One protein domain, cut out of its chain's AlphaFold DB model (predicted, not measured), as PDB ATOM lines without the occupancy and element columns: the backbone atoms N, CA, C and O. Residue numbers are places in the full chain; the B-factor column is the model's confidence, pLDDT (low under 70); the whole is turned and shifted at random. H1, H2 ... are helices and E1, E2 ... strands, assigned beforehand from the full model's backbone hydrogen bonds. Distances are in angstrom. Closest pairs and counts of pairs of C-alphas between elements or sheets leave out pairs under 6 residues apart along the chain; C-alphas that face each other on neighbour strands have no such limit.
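What this domain is: This is residues 7 to 34 and 87 to 211 of the 218 residues of an uncharacterized protein of Cordyceps sp. RAO-2017 (UniProt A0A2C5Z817). One strongly twisted sheet of eight strands curls round a long helix, H2, while the shorter H1 covers part of the opposite face. H4 packs on H1, H3 packs on H4, and the long strand E5 bends by 76 degrees at residue 145 near the centre of the whole. The printed part has 153 residues with five named helices and eight named strands, in the order H1 E1 E2 H2 E3 E4 E5 E6 H3 H4 E7 H5 E8, class mixed. The sheet is branched, its neighbour strands antiparallel but for the parallel E1 and E3. The whole is compact, with a radius of gyration of the C-alphas of 14.9 A and spans of 46 by 34 by 34 A.

How they stand to each other: Begin at Val 7, where H1, residues 7 to 16, is on the sheet at a height over the sheet of 8.4 A. Look next at E1, residues 20 to 25: on the local plane the lines of H1 and E1 stand at 14 degrees, along the strands, and their closest C-alphas, Leu 14 and Thr 20, are 6.2 A apart. Beyond the cut, E2, residues 88 to 94, is an edge strand, and H2, residues 100 to 115, is on the face opposite to H1; the closest C-alphas of E2 and H2, Phe 93 and Ala 101, are 5.1 A apart. E3, residues 125 to 127, is parallel to E1, with N 126 and O 23 within hydrogen-bond range at 2.8 A. E4, residues 133 to 137, E5, residues 140 to 150, and E6, residues 155 to 160, make a meander, each strand the antiparallel neighbour of the one before, and both steps are hairpins: see N 135 and O 142 at 2.9 A, then N 148 and O 156 at 2.8 A. E1 and E4 lie on one side of E5 and E6 on the other side; E1 and E5 are antiparallel, with N 24 and O 147 at 2.8 A. H3, residues 168 to 171, is not on the sheet. It touches H4, residues 183 to 191, closest at the C-alphas of Ile 170 and Leu 188, 7.2 A apart. H4 touches H1 at a steep tilt of 52 degrees, opposite ways, closest at the C-alphas of Leu 13 and Ile 186, 5.5 A apart; it only grazes the sheet with residues 189 to 191. E7, residues 193 to 195, is antiparallel to E6, with N 194 and O 157 at 2.8 A, and H5, residues 196 to 199, only grazes the sheet. E8, residues 204 to 210, has E2 on one side and E4 on the other side, both antiparallel: N 93 and O 205 are 2.8 A apart, N 136 and O 206 also 2.8 A. In H1 and H2 every O i to N i+4 pair is within hydrogen-bond range; H4 has 1 of 5, beside 5 of 6 O i to N i+3 pairs, and H3 and H5 are too short for an O i to N i+4 pair.

Where its parts are: Find C-alpha 7 at (30.550, 17.534, 1.609); from there H1 runs 14.5 A to residue 16. H2 starts at C-alpha 100, at (28.545, 44.702, 10.287), and runs 22.7 A to residue 115. E5 measures 25.7 A, E6 16.7 A, E2 19.9 A and H4 14.4 A. E8 runs 20.5 A to C-alpha 210 at (15.384, 24.664, 7.636).

The domain as a whole: The two C-alphas farthest apart, Ala 96 and Glu 177, are 47.4 A apart. Residues 35 to 86 are not printed, and C-alphas 34 and 87 are 24.7 A apart across the cut. Of the links that are printed whole, the one from H3 to H4, 11 residues, is long. Mean pLDDT of the printed part is 93.8, and residue 179 alone is under 70.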
ATOM      1  N   VAL A   7      30.411  17.170   0.186       96.88
ATOM      2  CA  VAL A   7      30.550  17.534   1.609       96.88
ATOM      3  C   VAL A   7      31.567  16.640   2.346       96.88
ATOM      4  O   VAL A   7      32.492  17.206   2.925       96.88
ATOM      5  N   PRO A   8      31.529  15.292   2.244       95.31
ATOM      6  CA  PRO A   8      32.580  14.434   2.806       95.31
ATOM      7  C   PRO A   8      33.993  14.708   2.264       95.31
ATOM      8  O   PRO A   8      34.980  14.547   2.976       95.31
ATOM      9  N   VAL A   9      34.119  15.136   1.001       95.12
ATOM     10  CA  VAL A   9      35.422  15.536   0.444       95.12
ATOM     11  C   VAL A   9      35.898  16.830   1.104       95.12
ATOM     12  O   VAL A   9      37.059  16.912   1.491       95.12
ATOM     13  N   LEU A  10      35.020  17.827   1.269       96.62
ATOM     14  CA  LEU A  10      35.355  19.072   1.968       96.62
ATOM     15  C   LEU A  10      35.761  18.804   3.420       96.62
ATOM     16  O   LEU A  10      36.776  19.338   3.855       96.62
ATOM     17  N   GLU A  11      35.028  17.941   4.127       95.94
ATOM     18  CA  GLU A  11      35.353  17.465   5.480       95.94
ATOM     19  C   GLU A  11      36.797  16.977   5.565       95.94
ATOM     20  O   GLU A  11      37.600  17.491   6.344       95.94
ATOM     21  N   HIS A  12      37.154  16.052   4.675       94.62
ATOM     22  CA  HIS A  12      38.489  15.484   4.632       94.62
ATOM     23  C   HIS A  12      39.570  16.526   4.301       94.62
ATOM     24  O   HIS A  12      40.647  16.527   4.899       94.62
ATOM     25  N   LEU A  13      39.310  17.425   3.348       96.12
ATOM     26  CA  LEU A  13      40.267  18.469   2.972       96.12
ATOM     27  C   LEU A  13      40.488  19.481   4.104       96.12
ATOM     28  O   LEU A  13      41.616  19.930   4.293       96.12
ATOM     29  N   LEU A  14      39.444  19.827   4.862       97.12
ATOM     30  CA  LEU A  14      39.531  20.719   6.024       97.12
ATOM     31  C   LEU A  14      40.307  20.069   7.174       97.12
ATOM     32  O   LEU A  14      41.143  20.734   7.788       97.12
ATOM     33  N   GLU A  15      40.101  18.770   7.422       95.88
ATOM     34  CA  GLU A  15      40.863  17.999   8.419       95.88
ATOM     35  C   GLU A  15      42.376  18.100   8.160       95.88
ATOM     36  O   GLU A  15      43.160  18.327   9.079       95.88
ATOM     37  N   HIS A  16      42.788  18.067   6.891       95.00
ATOM     38  CA  HIS A  16      44.196  18.151   6.485       95.00
ATOM     39  C   HIS A  16      44.684  19.577   6.206       95.00
ATOM     40  O   HIS A  16      45.880  19.801   6.022       95.00
ATOM     41  N   CYS A  17      43.790  20.567   6.169       96.25
ATOM     42  CA  CYS A  17      44.174  21.945   5.903       96.25
ATOM     43  C   CYS A  17      44.876  22.544   7.138       96.25
ATOM     44  O   CYS A  17      44.275  22.579   8.216       96.25
ATOM     45  N   PRO A  18      46.114  23.062   7.013       96.00
ATOM     46  CA  PRO A  18      46.842  23.638   8.147       96.00
ATOM     47  C   PRO A  18      46.280  24.994   8.595       96.00
ATOM     48  O   PRO A  18      46.549  25.425   9.710       96.00
ATOM     49  N   LEU A  19      45.498  25.669   7.742       97.00
ATOM     50  CA  LEU A  19      44.874  26.954   8.069       97.00
ATOM     51  C   LEU A  19      43.630  26.779   8.939       97.00
ATOM     52  O   LEU A  19      43.348  27.629   9.780       97.00
ATOM     53  N   THR A  20      42.891  25.685   8.741       98.06
ATOM     54  CA  THR A  20      41.649  25.398   9.457       98.06
ATOM     55  C   THR A  20      41.945  25.168  10.934       98.06
ATOM     56  O   THR A  20      42.636  24.218  11.305       98.06
ATOM     57  N   LYS A  21      41.394  26.032  11.786       97.75
ATOM     58  CA  LYS A  21      41.366  25.837  13.237       97.75
ATOM     59  C   LYS A  21      40.180  24.969  13.626       97.75
ATOM     60  O   LYS A  21      40.320  24.066  14.439       97.75
ATOM     61  N   MET A  22      39.022  25.257  13.038       97.94
ATOM     62  CA  MET A  22      37.791  24.518  13.270       97.94
ATOM     63  C   MET A  22      36.828  24.694  12.096       97.94
ATOM     64  O   MET A  22      36.797  25.770  11.495       97.94
ATOM     65  N   ALA A  23      36.038  23.669  11.781       98.50
ATOM     66  CA  ALA A  23      34.952  23.796  10.819       98.50
ATOM     67  C   ALA A  23      33.722  22.962  11.189       98.50
ATOM     68  O   ALA A  23      33.853  21.817  11.619       98.50
ATOM     69  N   TYR A  24      32.539  23.521  10.942       98.56
ATOM     70  CA  TYR A  24      31.273  22.798  10.921       98.56
ATOM     71  C   TYR A  24      30.847  22.483   9.489       98.56
ATOM     72  O   TYR A  24      31.086  23.280   8.579       98.56
ATOM     73  N   LEU A  25      30.153  21.361   9.302       98.38
ATOM     74  CA  LEU A  25      29.555  20.980   8.023       98.38
ATOM     75  C   LEU A  25      28.101  20.548   8.201       98.38
ATOM     76  O   LEU A  25      27.734  19.957   9.221       98.38
ATOM     77  N   CYS A  26      27.277  20.840   7.197       97.81
ATOM     78  CA  CYS A  26      25.907  20.345   7.115       97.81
ATOM     79  C   CYS A  26      25.874  18.826   6.876       97.81
ATOM     80  O   CYS A  26      26.905  18.161   6.753       97.81
ATOM     81  N   HIS A  27      24.666  18.276   6.779       96.25
ATOM     82  CA  HIS A  27      24.462  16.860   6.529       96.25
ATOM     83  C   HIS A  27      25.228  16.379   5.269       96.25
ATOM     84  O   HIS A  27      25.103  16.971   4.192       96.25
ATOM     85  N   PRO A  28      25.962  15.251   5.329       95.75
ATOM     86  CA  PRO A  28      26.889  14.839   4.269       95.75
ATOM     87  C   PRO A  28      26.223  14.452   2.938       95.75
ATOM     88  O   PRO A  28      26.903  14.339   1.919       95.75
ATOM     89  N   CYS A  29      24.904  14.228   2.923       94.94
ATOM     90  CA  CYS A  29      24.162  13.951   1.687       94.94
ATOM     91  C   CYS A  29      23.751  15.202   0.896       94.94
ATOM     92  O   CYS A  29      23.097  15.053  -0.135       94.94
ATOM     93  N   VAL A  30      24.094  16.417   1.335       95.56
ATOM     94  CA  VAL A  30      23.813  17.618   0.537       95.56
ATOM     95  C   VAL A  30      24.587  17.554  -0.781       95.56
ATOM     96  O   VAL A  30      25.800  17.338  -0.812       95.56
ATOM     97  N   GLN A  31      23.861  17.728  -1.884       93.94
ATOM     98  CA  GLN A  31      24.401  17.665  -3.238       93.94
ATOM     99  C   GLN A  31      24.479  19.057  -3.849       93.94
ATOM    100  O   GLN A  31      23.565  19.868  -3.706       93.94
ATOM    101  N   HIS A  32      25.557  19.312  -4.583       94.44
ATOM    102  CA  HIS A  32      25.680  20.524  -5.371       94.44
ATOM    103  C   HIS A  32      24.904  20.381  -6.686       94.44
ATOM    104  O   HIS A  32      25.152  19.471  -7.480       94.44
ATOM    105  N   VAL A  33      23.974  21.304  -6.931       90.69
ATOM    106  CA  VAL A  33      23.201  21.382  -8.174       90.69
ATOM    107  C   VAL A  33      23.544  22.683  -8.900       90.69
ATOM    108  O   VAL A  33      22.999  23.734  -8.592       90.69
ATOM    109  N   SER A  34      24.433  22.612  -9.894       83.75
ATOM    110  CA  SER A  34      24.834  23.780 -10.701       83.75
ATOM    111  C   SER A  34      23.923  24.047 -11.907       83.75
ATOM    112  O   SER A  34      24.108  25.009 -12.646       83.75
ATOM    113  N   SER A  87       9.314  23.406   7.961       92.69
ATOM    114  CA  SER A  87       9.663  24.545   8.809       92.69
ATOM    115  C   SER A  87      10.914  25.247   8.284       92.69
ATOM    116  O   SER A  87      11.949  24.613   8.033       92.69
ATOM    117  N   CYS A  88      10.811  26.564   8.118       93.06
ATOM    118  CA  CYS A  88      11.916  27.417   7.723       93.06
ATOM    119  C   CYS A  88      11.871  28.758   8.461       93.06
ATOM    120  O   CYS A  88      10.805  29.336   8.669       93.06
ATOM    121  N   ALA A  89      13.047  29.257   8.834       93.75
ATOM    122  CA  ALA A  89      13.225  30.560   9.456       93.75
ATOM    123  C   ALA A  89      14.064  31.450   8.541       93.75
ATOM    124  O   ALA A  89      15.071  31.004   7.986       93.75
ATOM    125  N   VAL A  90      13.638  32.703   8.388       95.81
ATOM    126  CA  VAL A  90      14.307  33.707   7.559       95.81
ATOM    127  C   VAL A  90      14.869  34.798   8.454       95.81
ATOM    128  O   VAL A  90      14.154  35.333   9.300       95.81
ATOM    129  N   TYR A  91      16.130  35.161   8.234       96.62
ATOM    130  CA  TYR A  91      16.790  36.245   8.956       96.62
ATOM    131  C   TYR A  91      17.411  37.212   7.962       96.62
ATOM    132  O   TYR A  91      18.190  36.810   7.097       96.62
ATOM    133  N   ALA A  92      17.060  38.488   8.097       97.00
ATOM    134  CA  ALA A  92      17.594  39.567   7.285       97.00
ATOM    135  C   ALA A  92      18.641  40.353   8.079       97.00
ATOM    136  O   ALA A  92      18.399  40.785   9.205       97.00
ATOM    137  N   PHE A  93      19.799  40.575   7.467       96.75
ATOM    138  CA  PHE A  93      20.915  41.313   8.040       96.75
ATOM    139  C   PHE A  93      21.165  42.554   7.197       96.75
ATOM    140  O   PHE A  93      21.607  42.464   6.051       96.75
ATOM    141  N   ARG A  94      20.891  43.721   7.779       94.56
ATOM    142  CA  ARG A  94      21.128  45.033   7.170       94.56
ATOM    143  C   ARG A  94      21.724  45.948   8.222       94.56
ATOM    144  O   ARG A  94      21.265  45.955   9.363       94.56
ATOM    145  N   HIS A  95      22.761  46.696   7.864       91.38
ATOM    146  CA  HIS A  95      23.416  47.594   8.807       91.38
ATOM    147  C   HIS A  95      24.049  48.785   8.085       91.38
ATOM    148  O   HIS A  95      24.618  48.623   7.010       91.38
ATOM    149  N   ALA A  96      23.978  49.976   8.688       85.56
ATOM    150  CA  ALA A  96      24.520  51.203   8.096       85.56
ATOM    151  C   ALA A  96      26.060  51.199   8.023       85.56
ATOM    152  O   ALA A  96      26.658  51.693   7.071       85.56
ATOM    153  N   GLU A  97      26.714  50.636   9.041       88.06
ATOM    154  CA  GLU A  97      28.167  50.441   9.059       88.06
ATOM    155  C   GLU A  97      28.576  49.246   8.182       88.06
ATOM    156  O   GLU A  97      28.146  48.109   8.411       88.06
ATOM    157  N   ARG A  98      29.458  49.505   7.210       86.19
ATOM    158  CA  ARG A  98      29.963  48.503   6.267       86.19
ATOM    159  C   ARG A  98      30.611  47.324   6.994       86.19
ATOM    160  O   ARG A  98      31.473  47.499   7.848       86.19
ATOM    161  N   GLY A  99      30.239  46.107   6.603       88.12
ATOM    162  CA  GLY A  99      30.798  44.865   7.150       88.12
ATOM    163  C   GLY A  99      30.111  44.348   8.419       88.12
ATOM    164  O   GLY A  99      30.230  43.159   8.723       88.12
ATOM    165  N   ARG A 100      29.317  45.168   9.122       92.00
ATOM    166  CA  ARG A 100      28.545  44.702  10.287       92.00
ATOM    167  C   ARG A 100      27.451  43.714   9.906       92.00
ATOM    168  O   ARG A 100      27.318  42.707  10.588       92.00
ATOM    169  N   ALA A 101      26.750  43.940   8.793       94.56
ATOM    170  CA  ALA A 101      25.740  43.002   8.295       94.56
ATOM    171  C   ALA A 101      26.340  41.605   8.050       94.56
ATOM    172  O   ALA A 101      25.801  40.608   8.525       94.56
ATOM    173  N   SER A 102      27.511  41.534   7.401       95.75
ATOM    174  CA  SER A 102      28.218  40.263   7.213       95.75
ATOM    175  C   SER A 102      28.709  39.655   8.526       95.75
ATOM    176  O   SER A 102      28.677  38.439   8.659       95.75
ATOM    177  N   CYS A 103      29.143  40.467   9.496       94.75
ATOM    178  CA  CYS A 103      29.579  39.975  10.805       94.75
ATOM    179  C   CYS A 103      28.424  39.294  11.556       94.75
ATOM    180  O   CYS A 103      28.559  38.147  11.970       94.75
ATOM    181  N   CYS A 104      27.267  39.959  11.639       95.81
ATOM    182  CA  CYS A 104      26.076  39.395  12.275       95.81
ATOM    183  C   CYS A 104      25.575  38.141  11.543       95.81
ATOM    184  O   CYS A 104      25.213  37.161  12.185       95.81
ATOM    185  N   MET A 105      25.604  38.138  10.205       97.62
ATOM    186  CA  MET A 105      25.239  36.960   9.411       97.62
ATOM    187  C   MET A 105      26.183  35.780   9.684       97.62
ATOM    188  O   MET A 105      25.718  34.667   9.910       97.62
ATOM    189  N   LEU A 106      27.499  36.015   9.716       97.75
ATOM    190  CA  LEU A 106      28.484  34.975  10.023       97.75
ATOM    191  C   LEU A 106      28.290  34.400  11.429       97.75
ATOM    192  O   LEU A 106      28.392  33.187  11.593       97.75
ATOM    193  N   GLN A 107      27.978  35.248  12.412       96.88
ATOM    194  CA  GLN A 107      27.659  34.808  13.768       96.88
ATOM    195  C   GLN A 107      26.410  33.913  13.782       96.88
ATOM    196  O   GLN A 107      26.458  32.811  14.320       96.88
ATOM    197  N   ALA A 108      25.327  34.328  13.121       97.31
ATOM    198  CA  ALA A 108      24.105  33.529  13.029       97.31
ATOM    199  C   ALA A 108      24.342  32.168  12.341       97.31
ATOM    200  O   ALA A 108      23.794  31.147  12.755       97.31
ATOM    201  N   VAL A 109      25.194  32.123  11.310       98.19
ATOM    202  CA  VAL A 109      25.574  30.870  10.638       98.19
ATOM    203  C   VAL A 109      26.410  29.966  11.554       98.19
ATOM    204  O   VAL A 109      26.178  28.756  11.579       98.19
ATOM    205  N   GLU A 110      27.361  30.522  12.311       97.62
ATOM    206  CA  GLU A 110      28.141  29.763  13.302       97.62
ATOM    207  C   GLU A 110      27.222  29.161  14.371       97.62
ATOM    208  O   GLU A 110      27.291  27.959  14.631       97.62
ATOM    209  N   GLU A 111      26.309  29.964  14.924       96.50
ATOM    210  CA  GLU A 111      25.330  29.535  15.927       96.50
ATOM    211  C   GLU A 111      24.383  28.455  15.388       96.50
ATOM    212  O   GLU A 111      24.110  27.476  16.086       96.50
ATOM    213  N   TYR A 112      23.913  28.585  14.142       97.19
ATOM    214  CA  TYR A 112      23.085  27.567  13.492       97.19
ATOM    215  C   TYR A 112      23.794  26.210  13.471       97.19
ATOM    216  O   TYR A 112      23.241  25.225  13.958       97.19
ATOM    217  N   PHE A 113      25.032  26.151  12.970       97.06
ATOM    218  CA  PHE A 113      25.764  24.888  12.901       97.06
ATOM    219  C   PHE A 113      26.178  24.358  14.273       97.06
ATOM    220  O   PHE A 113      26.136  23.148  14.500       97.06
ATOM    221  N   GLN A 114      26.529  25.246  15.203       95.81
ATOM    222  CA  GLN A 114      26.874  24.866  16.566       95.81
ATOM    223  C   GLN A 114      25.717  24.143  17.268       95.81
ATOM    224  O   GLN A 114      25.962  23.155  17.955       95.81
ATOM    225  N   LYS A 115      24.462  24.563  17.054       93.19
ATOM    226  CA  LYS A 115      23.278  23.891  17.627       93.19
ATOM    227  C   LYS A 115      23.119  22.438  17.161       93.19
ATOM    228  O   LYS A 115      22.535  21.629  17.873       93.19
ATOM    229  N   GLY A 116      23.642  22.093  15.984       92.44
ATOM    230  CA  GLY A 116      23.609  20.732  15.441       92.44
ATOM    231  C   GLY A 116      24.814  19.867  15.796       92.44
ATOM    232  O   GLY A 116      24.870  18.713  15.364       92.44
ATOM    233  N   TRP A 117      25.792  20.412  16.520       95.31
ATOM    234  CA  TRP A 117      26.995  19.699  16.925       95.31
ATOM    235  C   TRP A 117      26.809  19.039  18.291       95.31
ATOM    236  O   TRP A 117      26.428  19.685  19.262       95.31
ATOM    237  N   ASN A 118      27.104  17.741  18.369       92.81
ATOM    238  CA  ASN A 118      26.953  16.934  19.581       92.81
ATOM    239  C   ASN A 118      28.238  16.194  19.999       92.81
ATOM    240  O   ASN A 118      28.195  15.357  20.900       92.81
ATOM    241  N   GLY A 119      29.366  16.457  19.333       91.50
ATOM    242  CA  GLY A 119      30.661  15.876  19.682       91.50
ATOM    243  C   GLY A 119      31.487  16.770  20.610       91.50
ATOM    244  O   GLY A 119      30.999  17.732  21.194       91.50
ATOM    245  N   SER A 120      32.772  16.453  20.759       90.50
ATOM    246  CA  SER A 120      33.663  17.165  21.682       90.50
ATOM    247  C   SER A 120      34.056  18.560  21.186       90.50
ATOM    248  O   SER A 120      34.420  18.731  20.022       90.50
ATOM    249  N   ASP A 121      34.113  19.541  22.090       82.50
ATOM    250  CA  ASP A 121      34.528  20.921  21.775       82.50
ATOM    251  C   ASP A 121      35.959  21.024  21.218       82.50
ATOM    252  O   ASP A 121      36.281  21.954  20.479       82.50
ATOM    253  N   GLY A 122      36.828  20.056  21.519       89.94
ATOM    254  CA  GLY A 122      38.190  19.991  20.981       89.94
ATOM    255  C   GLY A 122      38.289  19.500  19.531       89.94
ATOM    256  O   GLY A 122      39.377  19.545  18.961       89.94
ATOM    257  N   ALA A 123      37.196  19.020  18.927       96.00
ATOM    258  CA  ALA A 123      37.225  18.500  17.565       96.00
ATOM    259  C   ALA A 123      37.466  19.624  16.546       96.00
ATOM    260  O   ALA A 123      36.759  20.640  16.540       96.00
ATOM    261  N   LYS A 124      38.452  19.406  15.665       97.12
ATOM    262  CA  LYS A 124      38.752  20.290  14.534       97.12
ATOM    263  C   LYS A 124      37.586  20.320  13.549       97.12
ATOM    264  O   LYS A 124      37.139  21.396  13.163       97.12
ATOM    265  N   ILE A 125      37.083  19.152  13.162       97.69
ATOM    266  CA  ILE A 125      35.993  19.016  12.198       97.69
ATOM    267  C   ILE A 125      34.735  18.520  12.899       97.69
ATOM    268  O   ILE A 125      34.767  17.575  13.686       97.69
ATOM    269  N   ARG A 126      33.631  19.223  12.643       97.94
ATOM    270  CA  ARG A 126      32.373  19.128  13.386       97.94
ATOM    271  C   ARG A 126      31.207  18.889  12.418       97.94
ATOM    272  O   ARG A 126      30.438  19.811  12.133       97.94
ATOM    273  N   PRO A 127      31.096  17.683  11.830       96.56
ATOM    274  CA  PRO A 127      29.976  17.351  10.960       96.56
ATOM    275  C   PRO A 127      28.674  17.316  11.767       96.56
ATOM    276  O   PRO A 127      28.639  16.848  12.905       96.56
ATOM    277  N   THR A 128      27.590  17.803  11.171       96.25
ATOM    278  CA  THR A 128      26.261  17.859  11.795       96.25
ATOM    279  C   THR A 128      25.240  17.094  10.953       96.25
ATOM    280  O   THR A 128      25.502  16.721   9.808       96.25
ATOM    281  N   SER A 129      24.042  16.876  11.502       95.00
ATOM    282  CA  SER A 129      22.890  16.399  10.717       95.00
ATOM    283  C   SER A 129      22.001  17.538  10.204       95.00
ATOM    284  O   SER A 129      20.911  17.278   9.701       95.00
ATOM    285  N   LEU A 130      22.446  18.793  10.328       96.00
ATOM    286  CA  LEU A 130      21.644  19.953   9.955       96.00
ATOM    287  C   LEU A 130      21.531  20.116   8.432       96.00
ATOM    288  O   LEU A 130      22.487  19.824   7.704       96.00
ATOM    289  N   PRO A 131      20.400  20.642   7.935       97.00
ATOM    290  CA  PRO A 131      20.276  21.103   6.556       97.00
ATOM    291  C   PRO A 131      21.314  22.186   6.202       97.00
ATOM    292  O   PRO A 131      21.819  22.875   7.094       97.00
ATOM    293  N   PRO A 132      21.633  22.377   4.909       97.88
ATOM    294  CA  PRO A 132      22.411  23.531   4.478       97.88
ATOM    295  C   PRO A 132      21.583  24.820   4.621       97.88
ATOM    296  O   PRO A 132      20.356  24.770   4.708       97.88
ATOM    297  N   VAL A 133      22.247  25.975   4.607       98.38
ATOM    298  CA  VAL A 133      21.599  27.289   4.749       98.38
ATOM    299  C   VAL A 133      21.547  27.988   3.393       98.38
ATOM    300  O   VAL A 133      22.565  28.112   2.713       98.38
ATOM    301  N   TYR A 134      20.372  28.459   2.984       98.31
ATOM    302  CA  TYR A 134      20.236  29.301   1.797       98.31
ATOM    303  C   TYR A 134      20.719  30.713   2.127       98.31
ATOM    304  O   TYR A 134      20.268  31.285   3.113       98.31
ATOM    305  N   LEU A 135      21.620  31.274   1.320       98.31
ATOM    306  CA  LEU A 135      22.125  32.637   1.465       98.31
ATOM    307  C   LEU A 135      21.754  33.451   0.226       98.31
ATOM    308  O   LEU A 135      22.230  33.172  -0.876       98.31
ATOM    309  N   GLN A 136      20.976  34.504   0.437       97.75
ATOM    310  CA  GLN A 136      20.676  35.532  -0.546       97.75
ATOM    311  C   GLN A 136      21.487  36.790  -0.251       97.75
ATOM    312  O   GLN A 136      21.584  37.248   0.887       97.75
ATOM    313  N   HIS A 137      22.014  37.400  -1.302       95.50
ATOM    314  CA  HIS A 137      22.454  38.790  -1.289       95.50
ATOM    315  C   HIS A 137      22.124  39.435  -2.639       95.50
ATOM    316  O   HIS A 137      21.517  38.810  -3.516       95.50
ATOM    317  N   GLN A 138      22.497  40.702  -2.827       91.00
ATOM    318  CA  GLN A 138      22.176  41.411  -4.062       91.00
ATOM    319  C   GLN A 138      22.740  40.678  -5.292       91.00
ATOM    320  O   GLN A 138      23.950  40.464  -5.401       91.00
ATOM    321  N   GLY A 139      21.839  40.328  -6.213       89.12
ATOM    322  CA  GLY A 139      22.152  39.777  -7.530       89.12
ATOM    323  C   GLY A 139      22.547  38.301  -7.563       89.12
ATOM    324  O   GLY A 139      22.833  37.810  -8.651       89.12
ATOM    325  N   HIS A 140      22.586  37.597  -6.423       93.75
ATOM    326  CA  HIS A 140      22.974  36.186  -6.406       93.75
ATOM    327  C   HIS A 140      22.501  35.447  -5.154       93.75
ATOM    328  O   HIS A 140      22.303  36.051  -4.098       93.75
ATOM    329  N   SER A 141      22.382  34.127  -5.264       95.31
ATOM    330  CA  SER A 141      22.169  33.241  -4.126       95.31
ATOM    331  C   SER A 141      23.103  32.040  -4.172       95.31
ATOM    332  O   SER A 141      23.499  31.548  -5.231       95.31
ATOM    333  N   VAL A 142      23.496  31.588  -2.986       97.19
ATOM    334  CA  VAL A 142      24.383  30.442  -2.788       97.19
ATOM    335  C   VAL A 142      23.874  29.601  -1.626       97.19
ATOM    336  O   VAL A 142      23.070  30.045  -0.811       97.19
ATOM    337  N   THR A 143      24.337  28.362  -1.543       98.25
ATOM    338  CA  THR A 143      23.981  27.443  -0.460       98.25
ATOM    339  C   THR A 143      25.181  27.254   0.456       98.25
ATOM    340  O   THR A 143      26.191  26.707   0.030       98.25
ATOM    341  N   ILE A 144      25.089  27.688   1.710       98.75
ATOM    342  CA  ILE A 144      26.112  27.446   2.726       98.75
ATOM    343  C   ILE A 144      26.017  25.989   3.189       98.75
ATOM    344  O   ILE A 144      24.988  25.536   3.689       98.75
ATOM    345  N   VAL A 145      27.122  25.264   3.051       98.69
ATOM    346  CA  VAL A 145      27.281  23.862   3.460       98.69
ATOM    347  C   VAL A 145      28.204  23.693   4.664       98.69
ATOM    348  O   VAL A 145      28.392  22.581   5.148       98.69
ATOM    349  N   GLY A 146      28.771  24.788   5.170       98.56
ATOM    350  CA  GLY A 146      29.572  24.769   6.382       98.56
ATOM    351  C   GLY A 146      30.122  26.127   6.777       98.56
ATOM    352  O   GLY A 146      29.978  27.122   6.062       98.56
ATOM    353  N   PHE A 147      30.798  26.138   7.915       98.69
ATOM    354  CA  PHE A 147      31.431  27.304   8.513       98.69
ATOM    355  C   PHE A 147      32.853  26.936   8.919       98.69
ATOM    356  O   PHE A 147      33.064  25.885   9.513       98.69
ATOM    357  N   GLU A 148      33.825  27.787   8.622       98.62
ATOM    358  CA  GLU A 148      35.229  27.595   8.958       98.62
ATOM    359  C   GLU A 148      35.769  28.802   9.724       98.62
ATOM    360  O   GLU A 148      35.632  29.949   9.294       98.62
ATOM    361  N   ARG A 149      36.512  28.510  10.791       98.12
ATOM    362  CA  ARG A 149      37.419  29.443  11.452       98.12
ATOM    363  C   ARG A 149      38.863  29.001  11.223       98.12
ATOM    364  O   ARG A 149      39.207  27.836  11.437       98.12
ATOM    365  N   GLN A 150      39.715  29.931  10.811       97.81
ATOM    366  CA  GLN A 150      41.145  29.708  10.603       97.81
ATOM    367  C   GLN A 150      41.974  30.147  11.823       97.81
ATOM    368  O   GLN A 150      41.473  30.825  12.726       97.81
ATOM    369  N   TRP A 151      43.241  29.729  11.889       97.12
ATOM    370  CA  TRP A 151      44.141  30.053  13.008       97.12
ATOM    371  C   TRP A 151      44.480  31.540  13.129       97.12
ATOM    372  O   TRP A 151      44.711  32.024  14.235       97.12
ATOM    373  N   ASP A 152      44.447  32.272  12.021       96.31
ATOM    374  CA  ASP A 152      44.603  33.728  11.975       96.31
ATOM    375  C   ASP A 152      43.298  34.490  12.293       96.31
ATOM    376  O   ASP A 152      43.232  35.709  12.151       96.31
ATOM    377  N   ASN A 153      42.267  33.772  12.754       93.56
ATOM    378  CA  ASN A 153      40.912  34.250  13.029       93.56
ATOM    379  C   ASN A 153      40.116  34.699  11.796       93.56
ATOM    380  O   ASN A 153      39.029  35.258  11.962       93.56
ATOM    381  N   GLN A 154      40.583  34.425  10.573       95.81
ATOM    382  CA  GLN A 154      39.724  34.572   9.404       95.81
ATOM    383  C   GLN A 154      38.561  33.581   9.468       95.81
ATOM    384  O   GLN A 154      38.704  32.432   9.897       95.81
ATOM    385  N   VAL A 155      37.394  34.048   9.029       97.50
ATOM    386  CA  VAL A 155      36.164  33.262   8.962       97.50
ATOM    387  C   VAL A 155      35.754  33.119   7.505       97.50
ATOM    388  O   VAL A 155      35.727  34.099   6.755       97.50
ATOM    389  N   ASN A 156      35.407  31.896   7.119       98.31
ATOM    390  CA  ASN A 156      34.834  31.584   5.818       98.31
ATOM    391  C   ASN A 156      33.546  30.792   6.008       98.31
ATOM    392  O   ASN A 156      33.491  29.879   6.826       98.31
ATOM    393  N   VAL A 157      32.541  31.064   5.184       98.56
ATOM    394  CA  VAL A 157      31.494  30.069   4.926       98.56
ATOM    395  C   VAL A 157      31.910  29.210   3.739       98.56
ATOM    396  O   VAL A 157      32.556  29.690   2.802       98.56
ATOM    397  N   LEU A 158      31.562  27.932   3.792       98.62
ATOM    398  CA  LEU A 158      31.753  26.989   2.696       98.62
ATOM    399  C   LEU A 158      30.460  26.948   1.897       98.62
ATOM    400  O   LEU A 158      29.400  26.747   2.486       98.62
ATOM    401  N   VAL A 159      30.526  27.154   0.584       98.44
ATOM    402  CA  VAL A 159      29.330  27.312  -0.248       98.44
ATOM    403  C   VAL A 159      29.323  26.398  -1.464       98.44
ATOM    404  O   VAL A 159      30.348  26.170  -2.106       98.44
ATOM    405  N   PHE A 160      28.129  25.945  -1.818       98.06
ATOM    406  CA  PHE A 160      27.774  25.515  -3.161       98.06
ATOM    407  C   PHE A 160      27.178  26.705  -3.906       98.06
ATOM    408  O   PHE A 160      26.209  27.321  -3.462       98.06
ATOM    409  N   ASP A 161      27.800  27.045  -5.028       95.88
ATOM    410  CA  ASP A 161      27.443  28.188  -5.853       95.88
ATOM    411  C   ASP A 161      26.908  27.672  -7.193       95.88
ATOM    412  O   ASP A 161      27.691  27.141  -7.986       95.88
ATOM    413  N   PRO A 162      25.605  27.838  -7.486       93.44
ATOM    414  CA  PRO A 162      24.997  27.241  -8.670       93.44
ATOM    415  C   PRO A 162      25.610  27.746  -9.986       93.44
ATOM    416  O   PRO A 162      25.492  27.072 -11.007       93.44
ATOM    417  N   THR A 163      26.306  28.889  -9.983       92.12
ATOM    418  CA  THR A 163      26.996  29.410 -11.179       92.12
ATOM    419  C   THR A 163      28.330  28.718 -11.469       92.12
ATOM    420  O   THR A 163      28.864  28.856 -12.570       92.12
ATOM    421  N   HIS A 164      28.851  27.933 -10.523       91.25
ATOM    422  CA  HIS A 164      30.154  27.283 -10.609       91.25
ATOM    423  C   HIS A 164      30.020  25.774 -10.362       91.25
ATOM    424  O   HIS A 164      29.939  25.352  -9.216       91.25
ATOM    425  N   PRO A 165      30.037  24.921 -11.400       91.44
ATOM    426  CA  PRO A 165      30.044  23.472 -11.211       91.44
ATOM    427  C   PRO A 165      31.234  23.003 -10.365       91.44
ATOM    428  O   PRO A 165      32.312  23.595 -10.433       91.44
ATOM    429  N   ASP A 166      31.076  21.881  -9.653       92.75
ATOM    430  CA  ASP A 166      32.191  21.316  -8.883       92.75
ATOM    431  C   ASP A 166      33.421  21.068  -9.756       92.75
ATOM    432  O   ASP A 166      33.333  20.515 -10.865       92.75
ATOM    433  N   LEU A 167      34.580  21.416  -9.199       91.62
ATOM    434  CA  LEU A 167      35.863  21.226  -9.855       91.62
ATOM    435  C   LEU A 167      36.105  19.741 -10.151       91.62
ATOM    436  O   LEU A 167      35.834  18.864  -9.329       91.62
ATOM    437  N   HIS A 168      36.708  19.451 -11.307       91.31
ATOM    438  CA  HIS A 168      37.068  18.078 -11.691       91.31
ATOM    439  C   HIS A 168      37.944  17.385 -10.639       91.31
ATOM    440  O   HIS A 168      37.791  16.194 -10.387       91.31
ATOM    441  N   GLY A 169      38.833  18.145  -9.987       91.06
ATOM    442  CA  GLY A 169      39.656  17.659  -8.877       91.06
ATOM    443  C   GLY A 169      38.821  17.133  -7.709       91.06
ATOM    444  O   GLY A 169      39.070  16.026  -7.251       91.06
ATOM    445  N   ILE A 170      37.779  17.863  -7.301       92.06
ATOM    446  CA  ILE A 170      36.860  17.442  -6.233       92.06
ATOM    447  C   ILE A 170      36.070  16.208  -6.652       92.06
ATOM    448  O   ILE A 170      36.021  15.229  -5.914       92.06
ATOM    449  N   LYS A 171      35.520  16.197  -7.873       91.75
ATOM    450  CA  LYS A 171      34.767  15.041  -8.388       91.75
ATOM    451  C   LYS A 171      35.606  13.763  -8.411       91.75
ATOM    452  O   LYS A 171      35.088  12.688  -8.132       91.75
ATOM    453  N   LYS A 172      36.909  13.868  -8.698       91.25
ATOM    454  CA  LYS A 172      37.845  12.732  -8.652       91.25
ATOM    455  C   LYS A 172      38.099  12.195  -7.246       91.25
ATOM    456  O   LYS A 172      38.622  11.086  -7.156       91.25
ATOM    457  N   LEU A 173      37.827  12.975  -6.206       90.06
ATOM    458  CA  LEU A 173      38.041  12.608  -4.807       90.06
ATOM    459  C   LEU A 173      36.788  11.995  -4.165       90.06
ATOM    460  O   LEU A 173      36.907  11.295  -3.166       90.06
ATOM    461  N   VAL A 174      35.606  12.201  -4.753       90.75
ATOM    462  CA  VAL A 174      34.347  11.626  -4.257       90.75
ATOM    463  C   VAL A 174      34.432  10.098  -4.196       90.75
ATOM    464  O   VAL A 174      34.824   9.448  -5.166       90.75
ATOM    465  N   GLY A 175      34.047   9.530  -3.048       83.94
ATOM    466  CA  GLY A 175      34.022   8.084  -2.816       83.94
ATOM    467  C   GLY A 175      35.399   7.422  -2.694       83.94
ATOM    468  O   GLY A 175      35.468   6.196  -2.646       83.94
ATOM    469  N   LYS A 176      36.490   8.196  -2.656       84.38
ATOM    470  CA  LYS A 176      37.836   7.661  -2.439       84.38
ATOM    471  C   LYS A 176      38.235   7.773  -0.977       84.38
ATOM    472  O   LYS A 176      38.010   8.803  -0.349       84.38
ATOM    473  N   GLU A 177      38.902   6.741  -0.473       72.94
ATOM    474  CA  GLU A 177      39.661   6.853   0.767       72.94
ATOM    475  C   GLU A 177      40.884   7.729   0.513       72.94
ATOM    476  O   GLU A 177      41.822   7.349  -0.191       72.94
ATOM    477  N   ILE A 178      40.855   8.934   1.064       70.75
ATOM    478  CA  ILE A 178      42.001   9.829   1.076       70.75
ATOM    479  C   ILE A 178      42.650   9.625   2.446       70.75
ATOM    480  O   ILE A 178      41.984   9.747   3.469       70.75
ATOM    481  N   ARG A 179      43.919   9.214   2.471       69.19
ATOM    482  CA  ARG A 179      44.658   9.003   3.731       69.19
ATOM    483  C   ARG A 179      45.340  10.280   4.205       69.19
ATOM    484  O   ARG A 179      45.354  10.542   5.395       69.19
ATOM    485  N   GLU A 180      45.854  11.054   3.254       74.44
ATOM    486  CA  GLU A 180      46.423  12.382   3.456       74.44
ATOM    487  C   GLU A 180      46.062  13.250   2.247       74.44
ATOM    488  O   GLU A 180      46.184  12.817   1.092       74.44
ATOM    489  N   ALA A 181      45.610  14.482   2.485       76.75
ATOM    490  CA  ALA A 181      45.342  15.416   1.401       76.75
ATOM    491  C   ALA A 181      46.628  16.139   0.977       76.75
ATOM    492  O   ALA A 181      47.218  16.906   1.735       76.75
ATOM    493  N   MET A 182      47.025  15.949  -0.281       83.38
ATOM    494  CA  MET A 182      48.131  16.700  -0.879       83.38
ATOM    495  C   MET A 182      47.836  18.213  -0.880       83.38
ATOM    496  O   MET A 182      46.678  18.598  -1.072       83.38
ATOM    497  N   PRO A 183      48.855  19.095  -0.809       87.81
ATOM    498  CA  PRO A 183      48.654  20.550  -0.843       87.81
ATOM    499  C   PRO A 183      47.806  21.038  -2.029       87.81
ATOM    500  O   PRO A 183      46.962  21.918  -1.879       87.81
ATOM    501  N   ALA A 184      47.966  20.413  -3.199       88.06
ATOM    502  CA  ALA A 184      47.169  20.719  -4.387       88.06
ATOM    503  C   ALA A 184      45.675  20.377  -4.227       88.06
ATOM    504  O   ALA A 184      44.830  21.058  -4.801       88.06
ATOM    505  N   ALA A 185      45.339  19.341  -3.452       89.62
ATOM    506  CA  ALA A 185      43.955  18.998  -3.135       89.62
ATOM    507  C   ALA A 185      43.370  19.977  -2.107       89.62
ATOM    508  O   ALA A 185      42.247  20.438  -2.282       89.62
ATOM    509  N   ILE A 186      44.148  20.357  -1.087       92.94
ATOM    510  CA  ILE A 186      43.751  21.363  -0.086       92.94
ATOM    511  C   ILE A 186      43.442  22.707  -0.760       92.94
ATOM    512  O   ILE A 186      42.458  23.355  -0.411       92.94
ATOM    513  N   ALA A 187      44.216  23.100  -1.777       94.50
ATOM    514  CA  ALA A 187      43.980  24.328  -2.541       94.50
ATOM    515  C   ALA A 187      42.604  24.374  -3.240       94.50
ATOM    516  O   ALA A 187      42.115  25.459  -3.553       94.50
ATOM    517  N   LEU A 188      41.940  23.229  -3.456       95.38
ATOM    518  CA  LEU A 188      40.591  23.189  -4.032       95.38
ATOM    519  C   LEU A 188      39.536  23.806  -3.098       95.38
ATOM    520  O   LEU A 188      38.511  24.281  -3.594       95.38
ATOM    521  N   LEU A 189      39.795  23.863  -1.781       96.50
ATOM    522  CA  LEU A 189      38.911  24.498  -0.792       96.50
ATOM    523  C   LEU A 189      38.620  25.967  -1.123       96.50
ATOM    524  O   LEU A 189      37.518  26.442  -0.859       96.50
ATOM    525  N   GLU A 190      39.559  26.672  -1.760       95.69
ATOM    526  CA  GLU A 190      39.400  28.089  -2.120       95.69
ATOM    527  C   GLU A 190      38.198  28.344  -3.038       95.69
ATOM    528  O   GLU A 190      37.575  29.400  -2.966       95.69
ATOM    529  N   SER A 191      37.812  27.367  -3.866       95.31
ATOM    530  CA  SER A 191      36.627  27.499  -4.725       95.31
ATOM    531  C   SER A 191      35.301  27.456  -3.953       95.31
ATOM    532  O   SER A 191      34.311  28.042  -4.402       95.31
ATOM    533  N   TYR A 192      35.303  26.852  -2.760       97.56
ATOM    534  CA  TYR A 192      34.142  26.720  -1.875       97.56
ATOM    535  C   TYR A 192      34.131  27.770  -0.760       97.56
ATOM    536  O   TYR A 192      33.070  28.077  -0.227       97.56
ATOM    537  N   ARG A 193      35.279  28.359  -0.405       97.88
ATOM    538  CA  ARG A 193      35.366  29.392   0.636       97.88
ATOM    539  C   ARG A 193      34.776  30.722   0.164       97.88
ATOM    540  O   ARG A 193      35.029  31.198  -0.946       97.88
ATOM    541  N   ARG A 194      34.012  31.364   1.045       97.00
ATOM    542  CA  ARG A 194      33.581  32.760   0.935       97.00
ATOM    543  C   ARG A 194      33.873  33.458   2.262       97.00
ATOM    544  O   ARG A 194      33.138  33.305   3.232       97.00
ATOM    545  N   GLY A 195      34.972  34.205   2.290       94.88
ATOM    546  CA  GLY A 195      35.384  35.017   3.438       94.88
ATOM    547  C   GLY A 195      35.136  36.510   3.239       94.88
ATOM    548  O   GLY A 195      34.445  36.942   2.308       94.88
ATOM    549  N   SER A 196      35.781  37.328   4.069       91.69
ATOM    550  CA  SER A 196      35.598  38.787   4.126       91.69
ATOM    551  C   SER A 196      35.732  39.497   2.773       91.69
ATOM    552  O   SER A 196      34.997  40.445   2.499       91.69
ATOM    553  N   LYS A 197      36.629  39.042   1.882       92.12
ATOM    554  CA  LYS A 197      36.821  39.634   0.540       92.12
ATOM    555  C   LYS A 197      35.582  39.504  -0.348       92.12
ATOM    556  O   LYS A 197      35.332  40.391  -1.167       92.12
ATOM    557  N   TYR A 198      34.854  38.400  -0.216       93.62
ATOM    558  CA  TYR A 198      33.604  38.172  -0.927       93.62
ATOM    559  C   TYR A 198      32.469  38.956  -0.269       93.62
ATOM    560  O   TYR A 198      31.815  39.753  -0.934       93.62
ATOM    561  N   LEU A 199      32.315  38.801   1.048       93.50
ATOM    562  CA  LEU A 199      31.189  39.351   1.801       93.50
ATOM    563  C   LEU A 199      31.166  40.889   1.812       93.50
ATOM    564  O   LEU A 199      30.104  41.474   1.666       93.50
ATOM    565  N   ARG A 200      32.321  41.571   1.848       90.88
ATOM    566  CA  ARG A 200      32.400  43.055   1.850       90.88
ATOM    567  C   ARG A 200      31.855  43.761   0.599       90.88
ATOM    568  O   ARG A 200      31.935  44.993   0.514       90.88
ATOM    569  N   LYS A 201      31.468  42.997  -0.426       91.12
ATOM    570  CA  LYS A 201      30.857  43.504  -1.662       91.12
ATOM    571  C   LYS A 201      29.348  43.707  -1.520       91.12
ATOM    572  O   LYS A 201      28.750  44.275  -2.425       91.12
ATOM    573  N   HIS A 202      28.766  43.233  -0.423       91.75
ATOM    574  CA  HIS A 202      27.339  43.268  -0.160       91.75
ATOM    575  C   HIS A 202      27.101  43.860   1.231       91.75
ATOM    576  O   HIS A 202      27.846  43.570   2.168       91.75
ATOM    577  N   ASP A 203      26.067  44.688   1.345       90.19
ATOM    578  CA  ASP A 203      25.699  45.370   2.593       90.19
ATOM    579  C   ASP A 203      24.404  44.808   3.207       90.19
ATOM    580  O   ASP A 203      24.043  45.139   4.337       90.19
ATOM    581  N   GLU A 204      23.738  43.909   2.480       95.12
ATOM    582  CA  GLU A 204      22.510  43.237   2.887       95.12
ATOM    583  C   GLU A 204      22.605  41.740   2.586       95.12
ATOM    584  O   GLU A 204      23.068  41.333   1.513       95.12
ATOM    585  N   PHE A 205      22.146  40.932   3.536       97.50
ATOM    586  CA  PHE A 205      22.079  39.481   3.415       97.50
ATOM    587  C   PHE A 205      20.745  38.989   3.954       97.50
ATOM    588  O   PHE A 205      20.229  39.532   4.928       97.50
ATOM    589  N   GLU A 206      20.233  37.915   3.379       98.00
ATOM    590  CA  GLU A 206      19.151  37.140   3.969       98.00
ATOM    591  C   GLU A 206      19.582  35.682   4.005       98.00
ATOM    592  O   GLU A 206      20.145  35.174   3.033       98.00
ATOM    593  N   ILE A 207      19.347  35.011   5.128       98.19
ATOM    594  CA  ILE A 207      19.525  33.564   5.220       98.19
ATOM    595  C   ILE A 207      18.186  32.892   5.471       98.19
ATOM    596  O   ILE A 207      17.358  33.420   6.215       98.19
ATOM    597  N   LEU A 208      17.998  31.720   4.874       97.88
ATOM    598  CA  LEU A 208      16.884  30.827   5.163       97.88
ATOM    599  C   LEU A 208      17.438  29.495   5.672       97.88
ATOM    600  O   LEU A 208      18.195  28.808   4.981       97.88
ATOM    601  N   CYS A 209      17.043  29.149   6.893       96.75
ATOM    602  CA  CYS A 209      17.434  27.931   7.593       96.75
ATOM    603  C   CYS A 209      16.229  26.988   7.697       96.75
ATOM    604  O   CYS A 209      15.115  27.445   7.949       96.75
ATOM    605  N   LEU A 210      16.439  25.681   7.523       93.69
ATOM    606  CA  LEU A 210      15.384  24.664   7.636       93.69
ATOM    607  C   LEU A 210      15.433  23.975   9.005       93.69
ATOM    608  O   LEU A 210      16.517  23.766   9.545       93.69
ATOM    609  N   GLY A 211      14.273  23.572   9.535       81.31
ATOM    610  CA  GLY A 211      14.182  22.841  10.811       81.31
ATOM    611  C   GLY A 211      14.501  23.696  12.044       81.31
ATOM    612  O   GLY A 211      15.007  23.180  13.036       81.31
TER     613      GLY A 211